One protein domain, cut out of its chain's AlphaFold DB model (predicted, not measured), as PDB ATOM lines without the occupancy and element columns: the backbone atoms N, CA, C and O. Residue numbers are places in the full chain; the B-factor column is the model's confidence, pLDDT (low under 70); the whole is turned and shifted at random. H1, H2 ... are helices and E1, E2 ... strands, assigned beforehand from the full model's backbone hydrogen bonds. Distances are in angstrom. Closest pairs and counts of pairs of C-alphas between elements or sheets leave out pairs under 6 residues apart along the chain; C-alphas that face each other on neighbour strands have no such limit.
ATOM      1  N   TYR A  13     277.366 206.854 253.195       95.12
ATOM      2  CA  TYR A  13     277.987 206.179 254.326       95.12
ATOM      3  C   TYR A  13     279.191 205.353 253.871       95.12
ATOM      4  O   TYR A  13     279.163 204.705 252.820       95.12
ATOM      5  N   GLU A  14     280.243 205.357 254.687       93.69
ATOM      6  CA  GLU A  14     281.377 204.455 254.557       93.69
ATOM      7  C   GLU A  14     281.888 203.964 255.916       93.69
ATOM      8  O   GLU A  14     281.926 204.710 256.893       93.69
ATOM      9  N   ASP A  15     282.301 202.698 255.950       93.38
ATOM     10  CA  ASP A  15     283.042 202.063 257.038       93.38
ATOM     11  C   ASP A  15     284.332 201.468 256.463       93.38
ATOM     12  O   ASP A  15     284.322 200.442 255.768       93.38
ATOM     13  N   LEU A  16     285.439 202.155 256.751       90.19
ATOM     14  CA  LEU A  16     286.796 201.770 256.362       90.19
ATOM     15  C   LEU A  16     287.617 201.225 257.547       90.19
ATOM     16  O   LEU A  16     288.837 201.069 257.458       90.19
ATOM     17  N   HIS A  17     286.982 200.976 258.696       91.56
ATOM     18  CA  HIS A  17     287.694 200.606 259.912       91.56
ATOM     19  C   HIS A  17     288.306 199.202 259.796       91.56
ATOM     20  O   HIS A  17     287.641 198.252 259.388       91.56
ATOM     21  N   ARG A  18     289.580 199.053 260.196       92.12
ATOM     22  CA  ARG A  18     290.307 197.763 260.254       92.12
ATOM     23  C   ARG A  18     290.250 196.952 258.949       92.12
ATOM     24  O   ARG A  18     290.035 195.744 258.972       92.12
ATOM     25  N   GLY A  19     290.435 197.617 257.810       87.75
ATOM     26  CA  GLY A  19     290.470 196.954 256.501       87.75
ATOM     27  C   GLY A  19     289.094 196.637 255.914       87.75
ATOM     28  O   GLY A  19     289.016 196.005 254.863       87.75
ATOM     29  N   ARG A  20     288.004 197.094 256.546       89.75
ATOM     30  CA  ARG A  20     286.692 197.134 255.894       89.75
ATOM     31  C   ARG A  20     286.720 198.109 254.718       89.75
ATOM     32  O   ARG A  20     287.526 199.034 254.672       89.75
ATOM     33  N   ASN A  21     285.835 197.883 253.754       89.88
ATOM     34  CA  ASN A  21     285.636 198.775 252.614       89.88
ATOM     35  C   ASN A  21     284.149 198.838 252.256       89.88
ATOM     36  O   ASN A  21     283.751 198.654 251.105       89.88
ATOM     37  N   ASN A  22     283.314 199.028 253.276       91.31
ATOM     38  CA  ASN A  22     281.876 199.099 253.087       91.31
ATOM     39  C   ASN A  22     281.521 200.530 252.718       91.31
ATOM     40  O   ASN A  22     281.822 201.461 253.459       91.31
ATOM     41  N   ARG A  23     280.886 200.709 251.565       93.25
ATOM     42  CA  ARG A  23     280.382 201.999 251.102       93.25
ATOM     43  C   ARG A  23     278.975 201.799 250.593       93.25
ATOM     44  O   ARG A  23     278.718 200.839 249.872       93.25
ATOM     45  N   GLU A  24     278.094 202.727 250.915       93.69
ATOM     46  CA  GLU A  24     276.707 202.680 250.472       93.69
ATOM     47  C   GLU A  24     276.158 204.083 250.208       93.69
ATOM     48  O   GLU A  24     276.617 205.090 250.757       93.69
ATOM     49  N   CYS A  25     275.138 204.133 249.355       95.19
ATOM     50  CA  CYS A  25     274.271 205.289 249.203       95.19
ATOM     51  C   CYS A  25     272.884 204.912 249.713       95.19
ATOM     52  O   CYS A  25     272.159 204.155 249.069       95.19
ATOM     53  N   ARG A  26     272.505 205.476 250.859       94.81
ATOM     54  CA  ARG A  26     271.227 205.210 251.526       94.81
ATOM     55  C   ARG A  26     270.020 205.769 250.769       94.81
ATOM     56  O   ARG A  26     268.903 205.341 251.005       94.81
ATOM     57  N   LEU A  27     270.235 206.672 249.812       94.75
ATOM     58  CA  LEU A  27     269.174 207.138 248.913       94.75
ATOM     59  C   LEU A  27     268.826 206.107 247.824       94.75
ATOM     60  O   LEU A  27     267.780 206.187 247.191       94.75
ATOM     61  N   LEU A  28     269.716 205.142 247.580       93.38
ATOM     62  CA  LEU A  28     269.576 204.108 246.553       93.38
ATOM     63  C   LEU A  28     269.431 202.708 247.173       93.38
ATOM     64  O   LEU A  28     269.840 201.714 246.568       93.38
ATOM     65  N   ILE A  29     268.854 202.621 248.377       82.12
ATOM     66  CA  ILE A  29     268.551 201.342 249.037       82.12
ATOM     67  C   ILE A  29     267.710 200.467 248.092       82.12
ATOM     68  O   ILE A  29     266.801 200.946 247.417       82.12
ATOM     69  N   GLY A  30     268.068 199.184 247.986       79.00
ATOM     70  CA  GLY A  30     267.441 198.231 247.059       79.00
ATOM     71  C   GLY A  30     267.941 198.299 245.606       79.00
ATOM     72  O   GLY A  30     267.565 197.455 244.802       79.00
ATOM     73  N   LYS A  31     268.809 199.263 245.264       79.06
ATOM     74  CA  LYS A  31     269.515 199.373 243.967       79.06
ATOM     75  C   LYS A  31     271.040 199.369 244.158       79.06
ATOM     76  O   LYS A  31     271.781 199.964 243.368       79.06
ATOM     77  N   SER A  32     271.504 198.779 245.261       70.31
ATOM     78  CA  SER A  32     272.902 198.813 245.706       70.31
ATOM     79  C   SER A  32     273.842 198.073 244.755       70.31
ATOM     80  O   SER A  32     274.953 198.542 244.528       70.31
ATOM     81  N   ASP A  33     273.372 196.991 244.134       77.81
ATOM     82  CA  ASP A  33     274.052 196.219 243.084       77.81
ATOM     83  C   ASP A  33     274.479 197.089 241.890       77.81
ATOM     84  O   ASP A  33     275.529 196.894 241.277       77.81
ATOM     85  N   LYS A  34     273.668 198.096 241.575       84.94
ATOM     86  CA  LYS A  34     273.901 199.032 240.481       84.94
ATOM     87  C   LYS A  34     274.746 200.219 240.911       84.94
ATOM     88  O   LYS A  34     275.285 200.904 240.037       84.94
ATOM     89  N   TRP A  35     274.854 200.506 242.200       92.19
ATOM     90  CA  TRP A  35     275.536 201.694 242.682       92.19
ATOM     91  C   TRP A  35     277.039 201.458 242.871       92.19
ATOM     92  O   TRP A  35     277.491 200.393 243.269       92.19
ATOM     93  N   ASN A  36     277.839 202.485 242.597       91.62
ATOM     94  CA  ASN A  36     279.223 202.546 243.042       91.62
ATOM     95  C   ASN A  36     279.590 203.993 243.363       91.62
ATOM     96  O   ASN A  36     278.932 204.934 242.913       91.62
ATOM     97  N   VAL A  37     280.690 204.165 244.092       92.62
ATOM     98  CA  VAL A  37     281.119 205.476 244.577       92.62
ATOM     99  C   VAL A  37     281.317 206.502 243.463       92.62
ATOM    100  O   VAL A  37     281.062 207.675 243.696       92.62
ATOM    101  N   LYS A  38     281.683 206.095 242.236       92.88
ATOM    102  CA  LYS A  38     281.912 207.031 241.122       92.88
ATOM    103  C   LYS A  38     280.652 207.789 240.718       92.88
ATOM    104  O   LYS A  38     280.750 208.915 240.239       92.88
ATOM    105  N   LEU A  39     279.478 207.214 240.972       93.50
ATOM    106  CA  LEU A  39     278.195 207.872 240.741       93.50
ATOM    107  C   LEU A  39     277.974 209.071 241.675       93.50
ATOM    108  O   LEU A  39     277.219 209.973 241.327       93.50
ATOM    109  N   CYS A  40     278.664 209.144 242.819       93.81
ATOM    110  CA  CYS A  40     278.620 210.332 243.674       93.81
ATOM    111  C   CYS A  40     279.165 211.581 242.969       93.81
ATOM    112  O   CYS A  40     278.762 212.678 243.333       93.81
ATOM    113  N   LYS A  41     280.022 211.433 241.945       91.94
ATOM    114  CA  LYS A  41     280.550 212.565 241.168       91.94
ATOM    115  C   LYS A  41     279.456 213.312 240.397       91.94
ATOM    116  O   LYS A  41     279.594 214.508 240.175       91.94
ATOM    117  N   SER A  42     278.401 212.614 239.975       89.88
ATOM    118  CA  SER A  42     277.281 213.180 239.209       89.88
ATOM    119  C   SER A  42     275.998 213.340 240.029       89.88
ATOM    120  O   SER A  42     274.977 213.746 239.485       89.88
ATOM    121  N   CYS A  43     276.029 213.025 241.325       94.06
ATOM    122  CA  CYS A  43     274.870 213.150 242.201       94.06
ATOM    123  C   CYS A  43     274.638 214.614 242.596       94.06
ATOM    124  O   CYS A  43     275.554 215.276 243.083       94.06
ATOM    125  N   THR A  44     273.409 215.108 242.436       94.75
ATOM    126  CA  THR A  44     273.039 216.498 242.754       94.75
ATOM    127  C   THR A  44     272.673 216.720 244.222       94.75
ATOM    128  O   THR A  44     272.716 217.858 244.677       94.75
ATOM    129  N   ILE A  45     272.391 215.661 244.993       95.88
ATOM    130  CA  ILE A  45     271.991 215.753 246.410       95.88
ATOM    131  C   ILE A  45     272.913 216.634 247.260       95.88
ATOM    132  O   ILE A  45     272.387 217.509 247.941       95.88
ATOM    133  N   PRO A  46     274.255 216.474 247.221       95.69
ATOM    134  CA  PRO A  46     275.143 217.319 248.014       95.69
ATOM    135  C   PRO A  46     274.942 218.811 247.751       95.69
ATOM    136  O   PRO A  46     275.010 219.610 248.674       95.69
ATOM    137  N   ARG A  47     274.680 219.182 246.492       94.31
ATOM    138  CA  ARG A  47     274.426 220.569 246.100       94.31
ATOM    139  C   ARG A  47     273.079 221.045 246.632       94.31
ATOM    140  O   ARG A  47     273.013 222.119 247.209       94.31
ATOM    141  N   ILE A  48     272.029 220.238 246.479       94.69
ATOM    142  CA  ILE A  48     270.682 220.581 246.954       94.69
ATOM    143  C   ILE A  48     270.696 220.834 248.467       94.69
ATOM    144  O   ILE A  48     270.223 221.875 248.907       94.69
ATOM    145  N   GLN A  49     271.326 219.944 249.240       92.81
ATOM    146  CA  GLN A  49     271.440 220.051 250.702       92.81
ATOM    147  C   GLN A  49     272.261 221.256 251.175       92.81
ATOM    148  O   GLN A  49     272.153 221.656 252.326       92.81
ATOM    149  N   GLN A  50     273.109 221.821 250.312       92.81
ATOM    150  CA  GLN A  50     273.839 223.059 250.597       92.81
ATOM    151  C   GLN A  50     273.024 224.311 250.264       92.81
ATOM    152  O   GLN A  50     273.297 225.371 250.820       92.81
ATOM    153  N   CYS A  51     272.077 224.212 249.329       92.56
ATOM    154  CA  CYS A  51     271.252 225.334 248.895       92.56
ATOM    155  C   CYS A  51     270.019 225.526 249.777       92.56
ATOM    156  O   CYS A  51     269.622 226.666 250.003       92.56
ATOM    157  N   ILE A  52     269.412 224.434 250.251       89.06
ATOM    158  CA  ILE A  52     268.164 224.491 251.006       89.06
ATOM    159  C   ILE A  52     268.147 223.500 252.167       89.06
ATOM    160  O   ILE A  52     268.583 222.356 252.042       89.06
ATOM    161  N   GLU A  53     267.577 223.952 253.277       88.50
ATOM    162  CA  GLU A  53     267.266 223.146 254.452       88.50
ATOM    163  C   GLU A  53     265.748 223.217 254.662       88.50
ATOM    164  O   GLU A  53     265.212 224.250 255.055       88.50
ATOM    165  N   CYS A  54     265.048 222.148 254.279       90.75
ATOM    166  CA  CYS A  54     263.592 222.046 254.348       90.75
ATOM    167  C   CYS A  54     263.206 220.632 254.781       90.75
ATOM    168  O   CYS A  54     263.432 219.678 254.034       90.75
ATOM    169  N   ASP A  55     262.587 220.510 255.953       91.88
ATOM    170  CA  ASP A  55     262.190 219.214 256.518       91.88
ATOM    171  C   ASP A  55     261.053 218.546 255.731       91.88
ATOM    172  O   ASP A  55     260.934 217.325 255.719       91.88
ATOM    173  N   ASN A  56     260.257 219.338 255.008       94.81
ATOM    174  CA  ASN A  56     259.152 218.842 254.184       94.81
ATOM    175  C   ASN A  56     259.614 218.310 252.815       94.81
ATOM    176  O   ASN A  56     258.781 217.867 252.019       94.81
ATOM    177  N   LEU A  57     260.909 218.413 252.485       94.25
ATOM    178  CA  LEU A  57     261.443 218.022 251.184       94.25
ATOM    179  C   LEU A  57     262.040 216.611 251.239       94.25
ATOM    180  O   LEU A  57     263.118 216.381 251.782       94.25
ATOM    181  N   ASN A  58     261.361 215.669 250.591       95.31
ATOM    182  CA  ASN A  58     261.816 214.292 250.466       95.31
ATOM    183  C   ASN A  58     262.486 214.042 249.122       95.31
ATOM    184  O   ASN A  58     261.992 214.446 248.069       95.31
ATOM    185  N   TYR A  59     263.583 213.292 249.151       95.69
ATOM    186  CA  TYR A  59     264.330 212.933 247.953       95.69
ATOM    187  C   TYR A  59     264.115 211.472 247.580       95.69
ATOM    188  O   TYR A  59     264.113 210.581 248.428       95.69
ATOM    189  N   SER A  60     264.011 211.216 246.281       94.25
ATOM    190  CA  SER A  60     264.055 209.876 245.701       94.25
ATOM    191  C   SER A  60     265.115 209.825 244.612       94.25
ATOM    192  O   SER A  60     265.379 210.821 243.941       94.25
ATOM    193  N   ALA A  61     265.746 208.663 244.427       93.94
ATOM    194  CA  ALA A  61     266.750 208.513 243.383       93.94
ATOM    195  C   ALA A  61     266.678 207.200 242.598       93.94
ATOM    196  O   ALA A  61     266.251 206.129 243.053       93.94
ATOM    197  N   GLY A  62     267.168 207.293 241.368       92.31
ATOM    198  CA  GLY A  62     267.457 206.174 240.488       92.31
ATOM    199  C   GLY A  62     268.839 206.308 239.867       92.31
ATOM    200  O   GLY A  62     269.496 207.341 239.976       92.31
ATOM    201  N   ILE A  63     269.280 205.244 239.202       92.50
ATOM    202  CA  ILE A  63     270.464 205.296 238.349       92.50
ATOM    203  C   ILE A  63     269.979 205.190 236.913       92.50
ATOM    204  O   ILE A  63     269.432 204.153 236.536       92.50
ATOM    205  N   SER A  64     270.182 206.246 236.134       89.44
ATOM    206  CA  SER A  64     269.931 206.237 234.698       89.44
ATOM    207  C   SER A  64     271.228 205.985 233.937       89.44
ATOM    208  O   SER A  64     272.333 206.290 234.403       89.44
ATOM    209  N   SER A  65     271.085 205.352 232.778       88.31
ATOM    210  CA  SER A  65     272.164 205.104 231.832       88.31
ATOM    211  C   SER A  65     271.881 205.851 230.541       88.31
ATOM    212  O   SER A  65     270.818 205.682 229.949       88.31
ATOM    213  N   GLU A  66     272.847 206.633 230.096       86.44
ATOM    214  CA  GLU A  66     272.834 207.361 228.834       86.44
ATOM    215  C   GLU A  66     273.883 206.766 227.893       86.44
ATOM    216  O   GLU A  66     274.730 205.968 228.310       86.44
ATOM    217  N   MET A  67     273.820 207.147 226.612       82.81
ATOM    218  CA  MET A  67     274.807 206.763 225.596       82.81
ATOM    219  C   MET A  67     275.086 205.248 225.596       82.81
ATOM    220  O   MET A  67     276.213 204.806 225.814       82.81
ATOM    221  N   PHE A  68     274.026 204.446 225.436       81.75
ATOM    222  CA  PHE A  68     274.093 202.976 225.411       81.75
ATOM    223  C   PHE A  68     274.804 202.336 226.623       81.75
ATOM    224  O   PHE A  68     275.425 201.285 226.505       81.75
ATOM    225  N   GLY A  69     274.718 202.950 227.809       80.19
ATOM    226  CA  GLY A  69     275.269 202.378 229.046       80.19
ATOM    227  C   GLY A  69     276.661 202.877 229.427       80.19
ATOM    228  O   GLY A  69     277.128 202.560 230.522       80.19
ATOM    229  N   LEU A  70     277.302 203.688 228.581       83.00
ATOM    230  CA  LEU A  70     278.641 204.228 228.839       83.00
ATOM    231  C   LEU A  70     278.646 205.282 229.951       83.00
ATOM    232  O   LEU A  70     279.609 205.386 230.711       83.00
ATOM    233  N   LEU A  71     277.567 206.059 230.066       86.19
ATOM    234  CA  LEU A  71     277.434 207.113 231.064       86.19
ATOM    235  C   LEU A  71     276.321 206.752 232.035       86.19
ATOM    236  O   LEU A  71     275.159 206.646 231.660       86.19
ATOM    237  N   ARG A  72     276.679 206.566 233.303       91.06
ATOM    238  CA  ARG A  72     275.720 206.304 234.377       91.06
ATOM    239  C   ARG A  72     275.690 207.492 235.323       91.06
ATOM    240  O   ARG A  72     276.743 208.011 235.697       91.06
ATOM    241  N   LYS A  73     274.493 207.904 235.729       91.94
ATOM    242  CA  LYS A  73     274.307 209.026 236.652       91.94
ATOM    243  C   LYS A  73     273.216 208.750 237.672       91.94
ATOM    244  O   LYS A  73     272.318 207.946 237.431       91.94
ATOM    245  N   VAL A  74     273.322 209.417 238.817       93.06
ATOM    246  CA  VAL A  74     272.239 209.443 239.801       93.06
ATOM    247  C   VAL A  74     271.226 210.478 239.341       93.06
ATOM    248  O   VAL A  74     271.573 211.642 239.154       93.06
ATOM    249  N   GLN A  75     269.986 210.050 239.154       92.50
ATOM    250  CA  GLN A  75     268.866 210.933 238.875       92.50
ATOM    251  C   GLN A  75     268.062 211.098 240.153       92.50
ATOM    252  O   GLN A  75     267.665 210.103 240.759       92.50
ATOM    253  N   VAL A  76     267.873 212.347 240.559       94.25
ATOM    254  CA  VAL A  76     267.235 212.732 241.817       94.25
ATOM    255  C   VAL A  76     265.936 213.441 241.486       94.25
ATOM    256  O   VAL A  76     265.930 214.333 240.641       94.25
ATOM    257  N   THR A  77     264.867 213.056 242.165       95.06
ATOM    258  CA  THR A  77     263.609 213.799 242.209       95.06
ATOM    259  C   THR A  77     263.367 214.262 243.639       95.06
ATOM    260  O   THR A  77     263.843 213.638 244.595       95.06
ATOM    261  N   ALA A  78     262.663 215.380 243.787       96.31
ATOM    262  CA  ALA A  78     262.335 215.947 245.084       96.31
ATOM    263  C   ALA A  78     260.829 216.182 245.176       96.31
ATOM    264  O   ALA A  78     260.223 216.718 244.252       96.31
ATOM    265  N   TRP A  79     260.235 215.783 246.291       96.94
ATOM    266  CA  TRP A  79     258.816 215.939 246.569       96.94
ATOM    267  C   TRP A  79     258.642 216.741 247.847       96.94
ATOM    268  O   TRP A  79     259.245 216.418 248.869       96.94
ATOM    269  N   CYS A  80     257.821 217.780 247.790       96.62
ATOM    270  CA  CYS A  80     257.483 218.579 248.954       96.62
ATOM    271  C   CYS A  80     256.165 218.076 249.549       96.62
ATOM    272  O   CYS A  80     255.139 218.057 248.867       96.62
ATOM    273  N   GLU A  81     256.186 217.674 250.818       96.19
ATOM    274  CA  GLU A  81     254.992 217.191 251.522       96.19
ATOM    275  C   GLU A  81     253.968 218.303 251.768       96.19
ATOM    276  O   GLU A  81     252.769 218.059 251.640       96.19
ATOM    277  N   GLU A  82     254.431 219.526 252.027       93.25
ATOM    278  CA  GLU A  82     253.569 220.681 252.306       93.25
ATOM    279  C   GLU A  82     252.791 221.122 251.059       93.25
ATOM    280  O   GLU A  82     251.564 221.205 251.061       93.25
ATOM    281  N   SER A  83     253.496 221.337 249.944       92.81
ATOM    282  CA  SER A  83     252.869 221.736 248.676       92.81
ATOM    283  C   SER A  83     252.265 220.560 247.908       92.81
ATOM    284  O   SER A  83     251.619 220.777 246.882       92.81
ATOM    285  N   LYS A  84     252.483 219.323 248.382       95.94
ATOM    286  CA  LYS A  84     252.023 218.067 247.767       95.94
ATOM    287  C   LYS A  84     252.358 217.993 246.279       95.94
ATOM    288  O   LYS A  84     251.523 217.616 245.455       95.94
ATOM    289  N   SER A  85     253.577 218.391 245.936       95.38
ATOM    290  CA  SER A  85     254.018 218.497 244.551       95.38
ATOM    291  C   SER A  85     255.493 218.160 244.389       95.38
ATOM    292  O   SER A  85     256.299 218.271 245.319       95.38
ATOM    293  N   GLU A  86     255.850 217.751 243.172       96.06
ATOM    294  CA  GLU A  86     257.244 217.605 242.776       96.06
ATOM    295  C   GLU A  86     257.902 218.984 242.653       96.06
ATOM    296  O   GLU A  86     257.338 219.925 242.088       96.06
ATOM    297  N   VAL A  87     259.119 219.100 243.181       95.81
ATOM    298  CA  VAL A  87     259.920 220.319 243.113       95.81
ATOM    299  C   VAL A  87     260.844 220.235 241.904       95.81
ATOM    300  O   VAL A  87     261.838 219.511 241.911       95.81
ATOM    301  N   VAL A  88     260.514 221.008 240.866       93.06
ATOM    302  CA  VAL A  88     261.213 220.998 239.566       93.06
ATOM    303  C   VAL A  88     262.679 221.414 239.688       93.06
ATOM    304  O   VAL A  88     263.544 220.845 239.026       93.06
ATOM    305  N   VAL A  89     262.965 222.404 240.538       93.31
ATOM    306  CA  VAL A  89     264.326 222.879 240.818       93.31
ATOM    307  C   VAL A  89     264.578 222.742 242.319       93.31
ATOM    308  O   VAL A  89     264.323 223.687 243.068       93.31
ATOM    309  N   PRO A  90     265.036 221.568 242.790       93.12
ATOM    310  CA  PRO A  90     265.170 221.293 244.219       93.12
ATOM    311  C   PRO A  90     266.083 222.277 244.953       93.12
ATOM    312  O   PRO A  90     265.866 222.535 246.131       93.12
ATOM    313  N   GLU A  91     267.069 222.863 244.268       92.94
ATOM    314  CA  GLU A  91     267.965 223.876 244.837       92.94
ATOM    315  C   GLU A  91     267.261 225.199 245.185       92.94
ATOM    316  O   GLU A  91     267.804 225.972 245.968       92.94
ATOM    317  N   LEU A  92     266.082 225.473 244.614       91.38
ATOM    318  CA  LEU A  92     265.276 226.666 244.906       91.38
ATOM    319  C   LEU A  92     264.128 226.383 245.889       91.38
ATOM    320  O   LEU A  92     263.510 227.315 246.403       91.38
ATOM    321  N   GLY A  93     263.833 225.109 246.157       90.25
ATOM    322  CA  GLY A  93     262.697 224.698 246.978       90.25
ATOM    323  C   GLY A  93     261.341 224.821 246.282       90.25
ATOM    324  O   GLY A  93     261.232 225.120 245.096       90.25
TER     325      GLY A  93
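AT A GLANCE: This is residues 13 to 93 of the 109 residues of an uncharacterized protein of Chloroflexi bacterium (UniProt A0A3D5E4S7). A long two-strand hairpin, E3 and E4, has the short helices H1 and H2 beside E4, and a smaller hairpin, E1 and E2, whose tip, residues 16 to 21, sticks out. The printed part has 81 residues, in order E1 E2 H1 H2 E3 E4; both sheets are antiparallel. The class is mixed, with under half of the residues in named elements; it is only just loose, close to compact, radius of gyration of the C-alphas 14.5 A, spans 44 by 36 by 22 A.

HOW THE PARTS SIT: In the hairpin of E3, residues 57 to 66, and E4, residues 71 to 80, find N 62 and O 75, 2.9 A apart. H1, residues 37 to 42, comes closest to E4 at C-alphas Ser 42 and Lys 73, 5.7 A. H2, residues 45 to 51, does so at C-alphas Ile 45 and Val 76, 7.3 A. H1 and H2 are apart. In the hairpin of E1, residues 13 to 15, and E2, residues 22 to 25, N 13 and O 24 are 3.1 A apart. H2 has every O i to N i+4 pair within hydrogen-bond range; H1 has 0 of 2, but 3 of 3 O i to N i+3.

IN THESE COORDINATES: Find C-alpha 13 at (277.987, 206.179, 254.326), where E1 begins, and C-alpha 80 at (257.483, 218.579, 248.954), where E4 ends. E3 measures 27.3 A and E4 29.1 A.

THE WHOLE: The farthest C-alphas, Arg 18 and Ser 83, are 45.9 A apart. The printed part has no cut; E2 to H1 is a long link. No printed residue is under 70 in pLDDT.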